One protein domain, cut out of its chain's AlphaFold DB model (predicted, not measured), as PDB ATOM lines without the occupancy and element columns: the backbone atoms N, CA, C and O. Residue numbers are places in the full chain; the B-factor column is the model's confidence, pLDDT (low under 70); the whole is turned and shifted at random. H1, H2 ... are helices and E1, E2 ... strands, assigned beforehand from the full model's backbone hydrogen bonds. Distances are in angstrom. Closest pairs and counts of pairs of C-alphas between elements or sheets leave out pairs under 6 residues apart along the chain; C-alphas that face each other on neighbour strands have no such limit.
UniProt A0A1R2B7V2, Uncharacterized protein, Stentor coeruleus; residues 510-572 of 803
ATOM      1  N   SER A 510     -40.481  30.722  44.856       53.06
ATOM      2  CA  SER A 510     -41.246  31.554  43.917       53.06
ATOM      3  C   SER A 510     -40.601  32.894  43.499       53.06
ATOM      4  O   SER A 510     -41.239  33.946  43.559       53.06
ATOM      5  N   LYS A 511     -39.325  32.905  43.114       65.81
ATOM      6  CA  LYS A 511     -38.582  34.076  42.641       65.81
ATOM      7  C   LYS A 511     -38.044  33.833  41.234       65.81
ATOM      8  O   LYS A 511     -37.992  32.705  40.741       65.81
ATOM      9  N   CYS A 512     -37.721  34.933  40.560       75.50
ATOM     10  CA  CYS A 512     -37.222  34.931  39.196       75.50
ATOM     11  C   CYS A 512     -35.691  34.995  39.183       75.50
ATOM     12  O   CYS A 512     -35.109  35.974  39.654       75.50
ATOM     13  N   PHE A 513     -35.040  33.977  38.613       79.44
ATOM     14  CA  PHE A 513     -33.585  33.964  38.466       79.44
ATOM     15  C   PHE A 513     -33.114  34.996  37.433       79.44
ATOM     16  O   PHE A 513     -33.464  34.926  36.250       79.44
ATOM     17  N   LYS A 514     -32.276  35.930  37.890       77.81
ATOM     18  CA  LYS A 514     -31.585  36.935  37.080       77.81
ATOM     19  C   LYS A 514     -30.080  36.807  37.316       77.81
ATOM     20  O   LYS A 514     -29.604  37.119  38.401       77.81
ATOM     21  N   ASN A 515     -29.341  36.358  36.307       75.06
ATOM     22  CA  ASN A 515     -27.879  36.293  36.302       75.06
ATOM     23  C   ASN A 515     -27.343  37.314  35.295       75.06
ATOM     24  O   ASN A 515     -26.793  36.973  34.250       75.06
ATOM     25  N   GLU A 516     -27.551  38.593  35.604       69.12
ATOM     26  CA  GLU A 516     -27.189  39.732  34.745       69.12
ATOM     27  C   GLU A 516     -25.664  39.872  34.539       69.12
ATOM     28  O   GLU A 516     -25.220  40.684  33.737       69.12
ATOM     29  N   LYS A 517     -24.857  39.078  35.262       69.44
ATOM     30  CA  LYS A 517     -23.386  39.142  35.298       69.44
ATOM     31  C   LYS A 517     -22.698  37.872  34.773       69.44
ATOM     32  O   LYS A 517     -21.495  37.707  34.975       69.44
ATOM     33  N   GLU A 518     -23.455  36.967  34.144       72.50
ATOM     34  CA  GLU A 518     -22.966  35.722  33.516       72.50
ATOM     35  C   GLU A 518     -22.042  34.882  34.424       72.50
ATOM     36  O   GLU A 518     -21.001  34.341  34.027       72.50
ATOM     37  N   LEU A 519     -22.405  34.795  35.702       77.44
ATOM     38  CA  LEU A 519     -21.610  34.116  36.720       77.44
ATOM     39  C   LEU A 519     -21.799  32.597  36.644       77.44
ATOM     40  O   LEU A 519     -22.791  32.110  36.096       77.44
ATOM     41  N   ASN A 520     -20.856  31.823  37.194       76.81
ATOM     42  CA  ASN A 520     -20.845  30.354  37.133       76.81
ATOM     43  C   ASN A 520     -21.861  29.686  38.092       76.81
ATOM     44  O   ASN A 520     -21.577  28.670  38.723       76.81
ATOM     45  N   CYS A 521     -23.053  30.273  38.204       77.06
ATOM     46  CA  CYS A 521     -24.197  29.751  38.941       77.06
ATOM     47  C   CYS A 521     -25.189  29.157  37.939       77.06
ATOM     48  O   CYS A 521     -25.566  29.820  36.973       77.06
ATOM     49  N   VAL A 522     -25.591  27.906  38.156       77.19
ATOM     50  CA  VAL A 522     -26.496  27.165  37.271       77.19
ATOM     51  C   VAL A 522     -27.740  26.783  38.065       77.19
ATOM     52  O   VAL A 522     -27.620  26.249  39.167       77.19
ATOM     53  N   VAL A 523     -28.919  27.051  37.509       79.94
ATOM     54  CA  VAL A 523     -30.224  26.707  38.101       79.94
ATOM     55  C   VAL A 523     -31.034  25.835  37.146       79.94
ATOM     56  O   VAL A 523     -30.765  25.826  35.940       79.94
ATOM     57  N   LEU A 524     -32.025  25.110  37.676       82.12
ATOM     58  CA  LEU A 524     -32.995  24.402  36.843       82.12
ATOM     59  C   LEU A 524     -34.000  25.414  36.269       82.12
ATOM     60  O   LEU A 524     -34.523  26.282  36.969       82.12
ATOM     61  N   MET A 525     -34.247  25.310  34.971       86.69
ATOM     62  CA  MET A 525     -35.059  26.223  34.177       86.69
ATOM     63  C   MET A 525     -35.942  25.444  33.201       86.69
ATOM     64  O   MET A 525     -35.721  24.271  32.912       86.69
ATOM     65  N   VAL A 526     -36.945  26.142  32.690       88.19
ATOM     66  CA  VAL A 526     -37.934  25.680  31.725       88.19
ATOM     67  C   VAL A 526     -37.669  26.401  30.406       88.19
ATOM     68  O   VAL A 526     -37.689  27.633  30.347       88.19
ATOM     69  N   PHE A 527     -37.409  25.654  29.342       90.94
ATOM     70  CA  PHE A 527     -37.270  26.170  27.987       90.94
ATOM     71  C   PHE A 527     -38.569  25.947  27.218       90.94
ATOM     72  O   PHE A 527     -38.966  24.810  26.978       90.94
ATOM     73  N   CYS A 528     -39.238  27.022  26.802       89.88
ATOM     74  CA  CYS A 528     -40.398  26.889  25.927       89.88
ATOM     75  C   CYS A 528     -39.932  26.664  24.486       89.88
ATOM     76  O   CYS A 528     -39.393  27.571  23.845       89.88
ATOM     77  N   THR A 529     -40.205  25.480  23.940       91.00
ATOM     78  CA  THR A 529     -39.780  25.110  22.583       91.00
ATOM     79  C   THR A 529     -40.534  25.881  21.493       91.00
ATOM     80  O   THR A 529     -39.984  26.069  20.404       91.00
ATOM     81  N   LYS A 530     -41.743  26.386  21.782       92.12
ATOM     82  CA  LYS A 530     -42.557  27.232  20.889       92.12
ATOM     83  C   LYS A 530     -42.093  28.695  20.891       92.12
ATOM     84  O   LYS A 530     -41.856  29.258  19.829       92.12
ATOM     85  N   CYS A 531     -41.907  29.294  22.069       89.06
ATOM     86  CA  CYS A 531     -41.478  30.692  22.216       89.06
ATOM     87  C   CYS A 531     -39.956  30.903  22.123       89.06
ATOM     88  O   CYS A 531     -39.522  32.045  22.021       89.06
ATOM     89  N   LYS A 532     -39.146  29.835  22.184       91.62
ATOM     90  CA  LYS A 532     -37.668  29.872  22.209       91.62
ATOM     91  C   LYS A 532     -37.086  30.723  23.352       91.62
ATOM     92  O   LYS A 532     -36.041  31.355  23.200       91.62
ATOM     93  N   ILE A 533     -37.746  30.713  24.513       89.44
ATOM     94  CA  ILE A 533     -37.322  31.447  25.718       89.44
ATOM     95  C   ILE A 533     -36.994  30.511  26.879       89.44
ATOM     96  O   ILE A 533     -37.641  29.485  27.073       89.44
ATOM     97  N   GLU A 534     -36.007  30.918  27.674       89.75
ATOM     98  CA  GLU A 534     -35.596  30.270  28.921       89.75
ATOM     99  C   GLU A 534     -36.248  30.995  30.103       89.75
ATOM    100  O   GLU A 534     -36.217  32.228  30.188       89.75
ATOM    101  N   MET A 535     -36.848  30.237  31.015       88.62
ATOM    102  CA  MET A 535     -37.630  30.737  32.143       88.62
ATOM    103  C   MET A 535     -37.226  30.003  33.420       88.62
ATOM    104  O   MET A 535     -36.950  28.812  33.382       88.62
ATOM    105  N   CYS A 536     -37.205  30.669  34.573       83.75
ATOM    106  CA  CYS A 536     -37.108  29.937  35.842       83.75
ATOM    107  C   CYS A 536     -38.381  29.099  36.082       83.75
ATOM    108  O   CYS A 536     -39.425  29.386  35.489       83.75
ATOM    109  N   LEU A 537     -38.311  28.105  36.976       80.94
ATOM    110  CA  LEU A 537     -39.443  27.238  37.350       80.94
ATOM    111  C   LEU A 537     -40.729  28.038  37.666       80.94
ATOM    112  O   LEU A 537     -41.801  27.746  37.130       80.94
ATOM    113  N   THR A 538     -40.594  29.126  38.435       77.50
ATOM    114  CA  THR A 538     -41.679  30.063  38.773       77.50
ATOM    115  C   THR A 538     -42.315  30.696  37.531       77.50
ATOM    116  O   THR A 538     -43.530  30.666  37.363       77.50
ATOM    117  N   CYS A 539     -41.508  31.261  36.626       81.00
ATOM    118  CA  CYS A 539     -42.010  31.928  35.418       81.00
ATOM    119  C   CYS A 539     -42.557  30.946  34.369       81.00
ATOM    120  O   CYS A 539     -43.419  31.342  33.575       81.00
ATOM    121  N   GLY A 540     -42.063  29.702  34.376       84.38
ATOM    122  CA  GLY A 540     -42.584  28.588  33.587       84.38
ATOM    123  C   GLY A 540     -43.973  28.153  34.057       84.38
ATOM    124  O   GLY A 540     -44.868  28.069  33.233       84.38
ATOM    125  N   SER A 541     -44.196  28.026  35.370       79.81
ATOM    126  CA  SER A 541     -45.516  27.698  35.960       79.81
ATOM    127  C   SER A 541     -46.601  28.764  35.693       79.81
ATOM    128  O   SER A 541     -47.777  28.575  35.969       79.81
ATOM    129  N   LEU A 542     -46.198  29.926  35.170       79.62
ATOM    130  CA  LEU A 542     -47.072  31.029  34.755       79.62
ATOM    131  C   LEU A 542     -47.116  31.178  33.221       79.62
ATOM    132  O   LEU A 542     -47.560  32.205  32.700       79.62
ATOM    133  N   HIS A 543     -46.492  30.263  32.480       83.25
ATOM    134  CA  HIS A 543     -46.487  30.216  31.019       83.25
ATOM    135  C   HIS A 543     -47.737  29.465  30.523       83.25
ATOM    136  O   HIS A 543     -48.262  28.644  31.272       83.25
ATOM    137  N   PRO A 544     -48.251  29.746  29.310       81.75
ATOM    138  CA  PRO A 544     -49.411  29.026  28.793       81.75
ATOM    139  C   PRO A 544     -49.142  27.518  28.726       81.75
ATOM    140  O   PRO A 544     -48.099  27.103  28.220       81.75
ATOM    141  N   VAL A 545     -50.062  26.715  29.265       77.00
ATOM    142  CA  VAL A 545     -49.886  25.262  29.449       77.00
ATOM    143  C   VAL A 545     -49.817  24.539  28.100       77.00
ATOM    144  O   VAL A 545     -49.075  23.580  27.935       77.00
ATOM    145  N   GLU A 546     -50.497  25.061  27.076       82.62
ATOM    146  CA  GLU A 546     -50.485  24.525  25.711       82.62
ATOM    147  C   GLU A 546     -49.170  24.776  24.939       82.62
ATOM    148  O   GLU A 546     -49.072  24.502  23.738       82.62
ATOM    149  N   HIS A 547     -48.146  25.332  25.592       85.19
ATOM    150  CA  HIS A 547     -46.819  25.515  25.019       85.19
ATOM    151  C   HIS A 547     -45.864  24.396  25.471       85.19
ATOM    152  O   HIS A 547     -45.502  24.359  26.643       85.19
ATOM    153  N   PRO A 548     -45.353  23.543  24.560       84.56
ATOM    154  CA  PRO A 548     -44.440  22.464  24.935       84.56
ATOM    155  C   PRO A 548     -43.124  22.992  25.521       84.56
ATOM    156  O   PRO A 548     -42.416  23.800  24.897       84.56
ATOM    157  N   VAL A 549     -42.788  22.503  26.715       85.38
ATOM    158  CA  VAL A 549     -41.612  22.896  27.498       85.38
ATOM    159  C   VAL A 549     -40.631  21.744  27.709       85.38
ATOM    160  O   VAL A 549     -41.015  20.585  27.822       85.38
ATOM    161  N   GLU A 550     -39.351  22.088  27.811       88.62
ATOM    162  CA  GLU A 550     -38.254  21.187  28.167       88.62
ATOM    163  C   GLU A 550     -37.570  21.685  29.445       88.62
ATOM    164  O   GLU A 550     -37.407  22.892  29.642       88.62
ATOM    165  N   TYR A 551     -37.120  20.774  30.307       86.75
ATOM    166  CA  TYR A 551     -36.294  21.136  31.458       86.75
ATOM    167  C   TYR A 551     -34.826  21.250  31.044       86.75
ATOM    168  O   TYR A 551     -34.273  20.349  30.417       86.75
ATOM    169  N   ILE A 552     -34.179  22.350  31.427       87.06
ATOM    170  CA  ILE A 552     -32.764  22.614  31.157       87.06
ATOM    171  C   ILE A 552     -32.071  23.164  32.405       87.06
ATOM    172  O   ILE A 552     -32.693  23.780  33.262       87.06
ATOM    173  N   HIS A 553     -30.756  22.997  32.491       84.94
ATOM    174  CA  HIS A 553     -29.926  23.717  33.452       84.94
ATOM    175  C   HIS A 553     -29.190  24.819  32.695       84.94
ATOM    176  O   HIS A 553     -28.493  24.525  31.723       84.94
ATOM    177  N   SER A 554     -29.350  26.072  33.120       83.81
ATOM    178  CA  SER A 554     -28.792  27.233  32.416       83.81
ATOM    179  C   SER A 554     -28.126  28.215  33.376       83.81
ATOM    180  O   SER A 554     -28.411  28.251  34.574       83.81
ATOM    181  N   LYS A 555     -27.205  29.006  32.819       82.69
ATOM    182  CA  LYS A 555     -26.633  30.203  33.452       82.69
ATOM    183  C   LYS A 555     -27.397  31.467  33.067       82.69
ATOM    184  O   LYS A 555     -27.146  32.510  33.661       82.69
ATOM    185  N   ALA A 556     -28.261  31.407  32.052       83.19
ATOM    186  CA  ALA A 556     -28.931  32.579  31.514       83.19
ATOM    187  C   ALA A 556     -29.930  33.178  32.513       83.19
ATOM    188  O   ALA A 556     -30.527  32.483  33.335       83.19
ATOM    189  N   SER A 557     -30.154  34.485  32.398       83.12
ATOM    190  CA  SER A 557     -31.276  35.145  33.067       83.12
ATOM    191  C   SER A 557     -32.611  34.671  32.486       83.12
ATOM    192  O   SER A 557     -32.731  34.451  31.279       83.12
ATOM    193  N   CYS A 558     -33.637  34.569  33.331       85.25
ATOM    194  CA  CYS A 558     -35.004  34.297  32.897       85.25
ATOM    195  C   CYS A 558     -35.508  35.401  31.946       85.25
ATOM    196  O   CYS A 558     -35.599  36.567  32.325       85.25
ATOM    197  N   LYS A 559     -35.883  35.029  30.717       81.94
ATOM    198  CA  LYS A 559     -36.210  35.969  29.625       81.94
ATOM    199  C   LYS A 559     -37.643  36.525  29.664       81.94
ATOM    200  O   LYS A 559     -37.984  37.370  28.846       81.94
ATOM    201  N   LYS A 560     -38.488  36.070  30.598       74.50
ATOM    202  CA  LYS A 560     -39.906  36.476  30.724       74.50
ATOM    203  C   LYS A 560     -40.142  37.609  31.744       74.50
ATOM    204  O   LYS A 560     -41.290  37.918  32.035       74.50
ATOM    205  N   SER A 561     -39.106  38.196  32.353       55.94
ATOM    206  CA  SER A 561     -39.292  39.095  33.507       55.94
ATOM    207  C   SER A 561     -39.824  40.496  33.147       55.94
ATOM    208  O   SER A 561     -39.062  41.461  33.116       55.94
ATOM    209  N   GLY A 562     -41.137  40.603  32.944       47.34
ATOM    210  CA  GLY A 562     -41.922  41.776  33.328       47.34
ATOM    211  C   GLY A 562     -42.576  41.477  34.678       47.34
ATOM    212  O   GLY A 562     -43.321  40.508  34.772       47.34
ATOM    213  N   ASP A 563     -42.233  42.270  35.692       47.44
ATOM    214  CA  ASP A 563     -42.621  42.151  37.104       47.44
ATOM    215  C   ASP A 563     -42.270  40.836  37.837       47.44
ATOM    216  O   ASP A 563     -42.332  39.713  37.334       47.44
ATOM    217  N   ALA A 564     -41.818  40.988  39.084       47.41
ATOM    218  CA  ALA A 564     -41.375  39.877  39.917       47.41
ATOM    219  C   ALA A 564     -42.585  39.159  40.532       47.41
ATOM    220  O   ALA A 564     -43.039  39.519  41.617       47.41
ATOM    221  N   VAL A 565     -43.105  38.136  39.847       50.62
ATOM    222  CA  VAL A 565     -44.228  37.346  40.370       50.62
ATOM    223  C   VAL A 565     -43.780  36.511  41.571       50.62
ATOM    224  O   VAL A 565     -43.165  35.457  41.421       50.62
ATOM    225  N   VAL A 566     -44.114  36.992  42.768       51.88
ATOM    226  CA  VAL A 566     -43.953  36.266  44.030       51.88
ATOM    227  C   VAL A 566     -45.200  35.414  44.258       51.88
ATOM    228  O   VAL A 566     -46.219  35.919  44.721       51.88
ATOM    229  N   MET A 567     -45.141  34.120  43.937       47.88
ATOM    230  CA  MET A 567     -46.220  33.196  44.318       47.88
ATOM    231  C   MET A 567     -46.205  32.931  45.831       47.88
ATOM    232  O   MET A 567     -45.133  32.832  46.436       47.88
ATOM    233  N   HIS A 568     -47.396  32.803  46.429       43.59
ATOM    234  CA  HIS A 568     -47.587  32.540  47.860       43.59
ATOM    235  C   HIS A 568     -46.754  31.343  48.342       43.59
ATOM    236  O   HIS A 568     -46.686  30.314  47.668       43.59
ATOM    237  N   LYS A 569     -46.140  31.478  49.528       42.69
ATOM    238  CA  LYS A 569     -45.256  30.454  50.119       42.69
ATOM    239  C   LYS A 569     -45.941  29.093  50.256       42.69
ATOM    240  O   LYS A 569     -45.311  28.070  50.024       42.69
ATOM    241  N   ASP A 570     -47.233  29.106  50.560       38.06
ATOM    242  CA  ASP A 570     -48.022  27.923  50.920       38.06
ATOM    243  C   ASP A 570     -48.218  26.934  49.749       38.06
ATOM    244  O   ASP A 570     -48.573  25.780  49.967       38.06
ATOM    245  N   LEU A 571     -47.956  27.360  48.503       37.72
ATOM    246  CA  LEU A 571     -47.980  26.501  47.308       37.72
ATOM    247  C   LEU A 571     -46.674  25.724  47.072       37.72
ATOM    248  O   LEU A 571     -46.677  24.764  46.305       37.72
ATOM    249  N   PHE A 572     -45.573  26.151  47.698       40.91
ATOM    250  CA  PHE A 572     -44.217  25.642  47.465       40.91
ATOM    251  C   PHE A 572     -43.477  25.360  48.776       40.91
ATOM    252  O   PHE A 572     -42.249  25.439  48.825       40.91
TER     253      PHE A 572
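Overview. This is residues 510 to 572 of the 803 residues of an uncharacterized protein of Stentor coeruleus (UniProt A0A1R2B7V2). Little regular structure is present: a small antiparallel sheet, only just strongly twisted, up to 4.1 A off its plane, has the tiny helix H1 over one face, and long unnamed stretches, residues 510 to 522 and 555 to 572, at the two ends. The 63 printed residues hold E1, E2, H1, E3 in turn, sheet order E2, E1, E3; the class is mostly strand, with 20 residues in named elements. The whole is compact, radius of gyration of the C-alphas 11.4 A, spanning 30 by 28 by 19 A.

Arrangement. E1, residues 523 to 528, and E2, 533 to 536, form a hairpin, 141 degrees between directions; N 526 and O 535 are 2.8 A apart, within hydrogen-bond range. H1, 537 to 540, is on the sheet, height 8.0 A, and only just over E1, with 3 C-alphas falling on it; the closest C-alphas, of Met 525 and Leu 537, are 5.5 A apart. H1 is too short for an O i to N i+4 pair; its one O i to N i+3 pair is within range. E3, 549 to 554, is antiparallel to E1 at 145 degrees, with N 525 and O 552 at 2.8 A. E2, H1 and E3 make a split strand-helix-strand unit, two strands of one sheet joined through a helix, with E1 between them in the sheet, and its crossover is right-handed.

Along the chain. E1 is 15.9 A long from C-alpha 523 at (-30.224, 26.707, 38.101), E2 10.2 A, H1 5.1 A, and E3 14.4 A, ending at C-alpha 554 (-28.792, 27.233, 32.416).

Size, cuts and confidence. The C-alphas farthest apart, of Leu 519 and Glu 546, are 32.4 A apart. The printed part has no cut, and no link between named elements is long. pLDDT is under 70 at residues 510 to 511, 516 to 517 and 561 to 572.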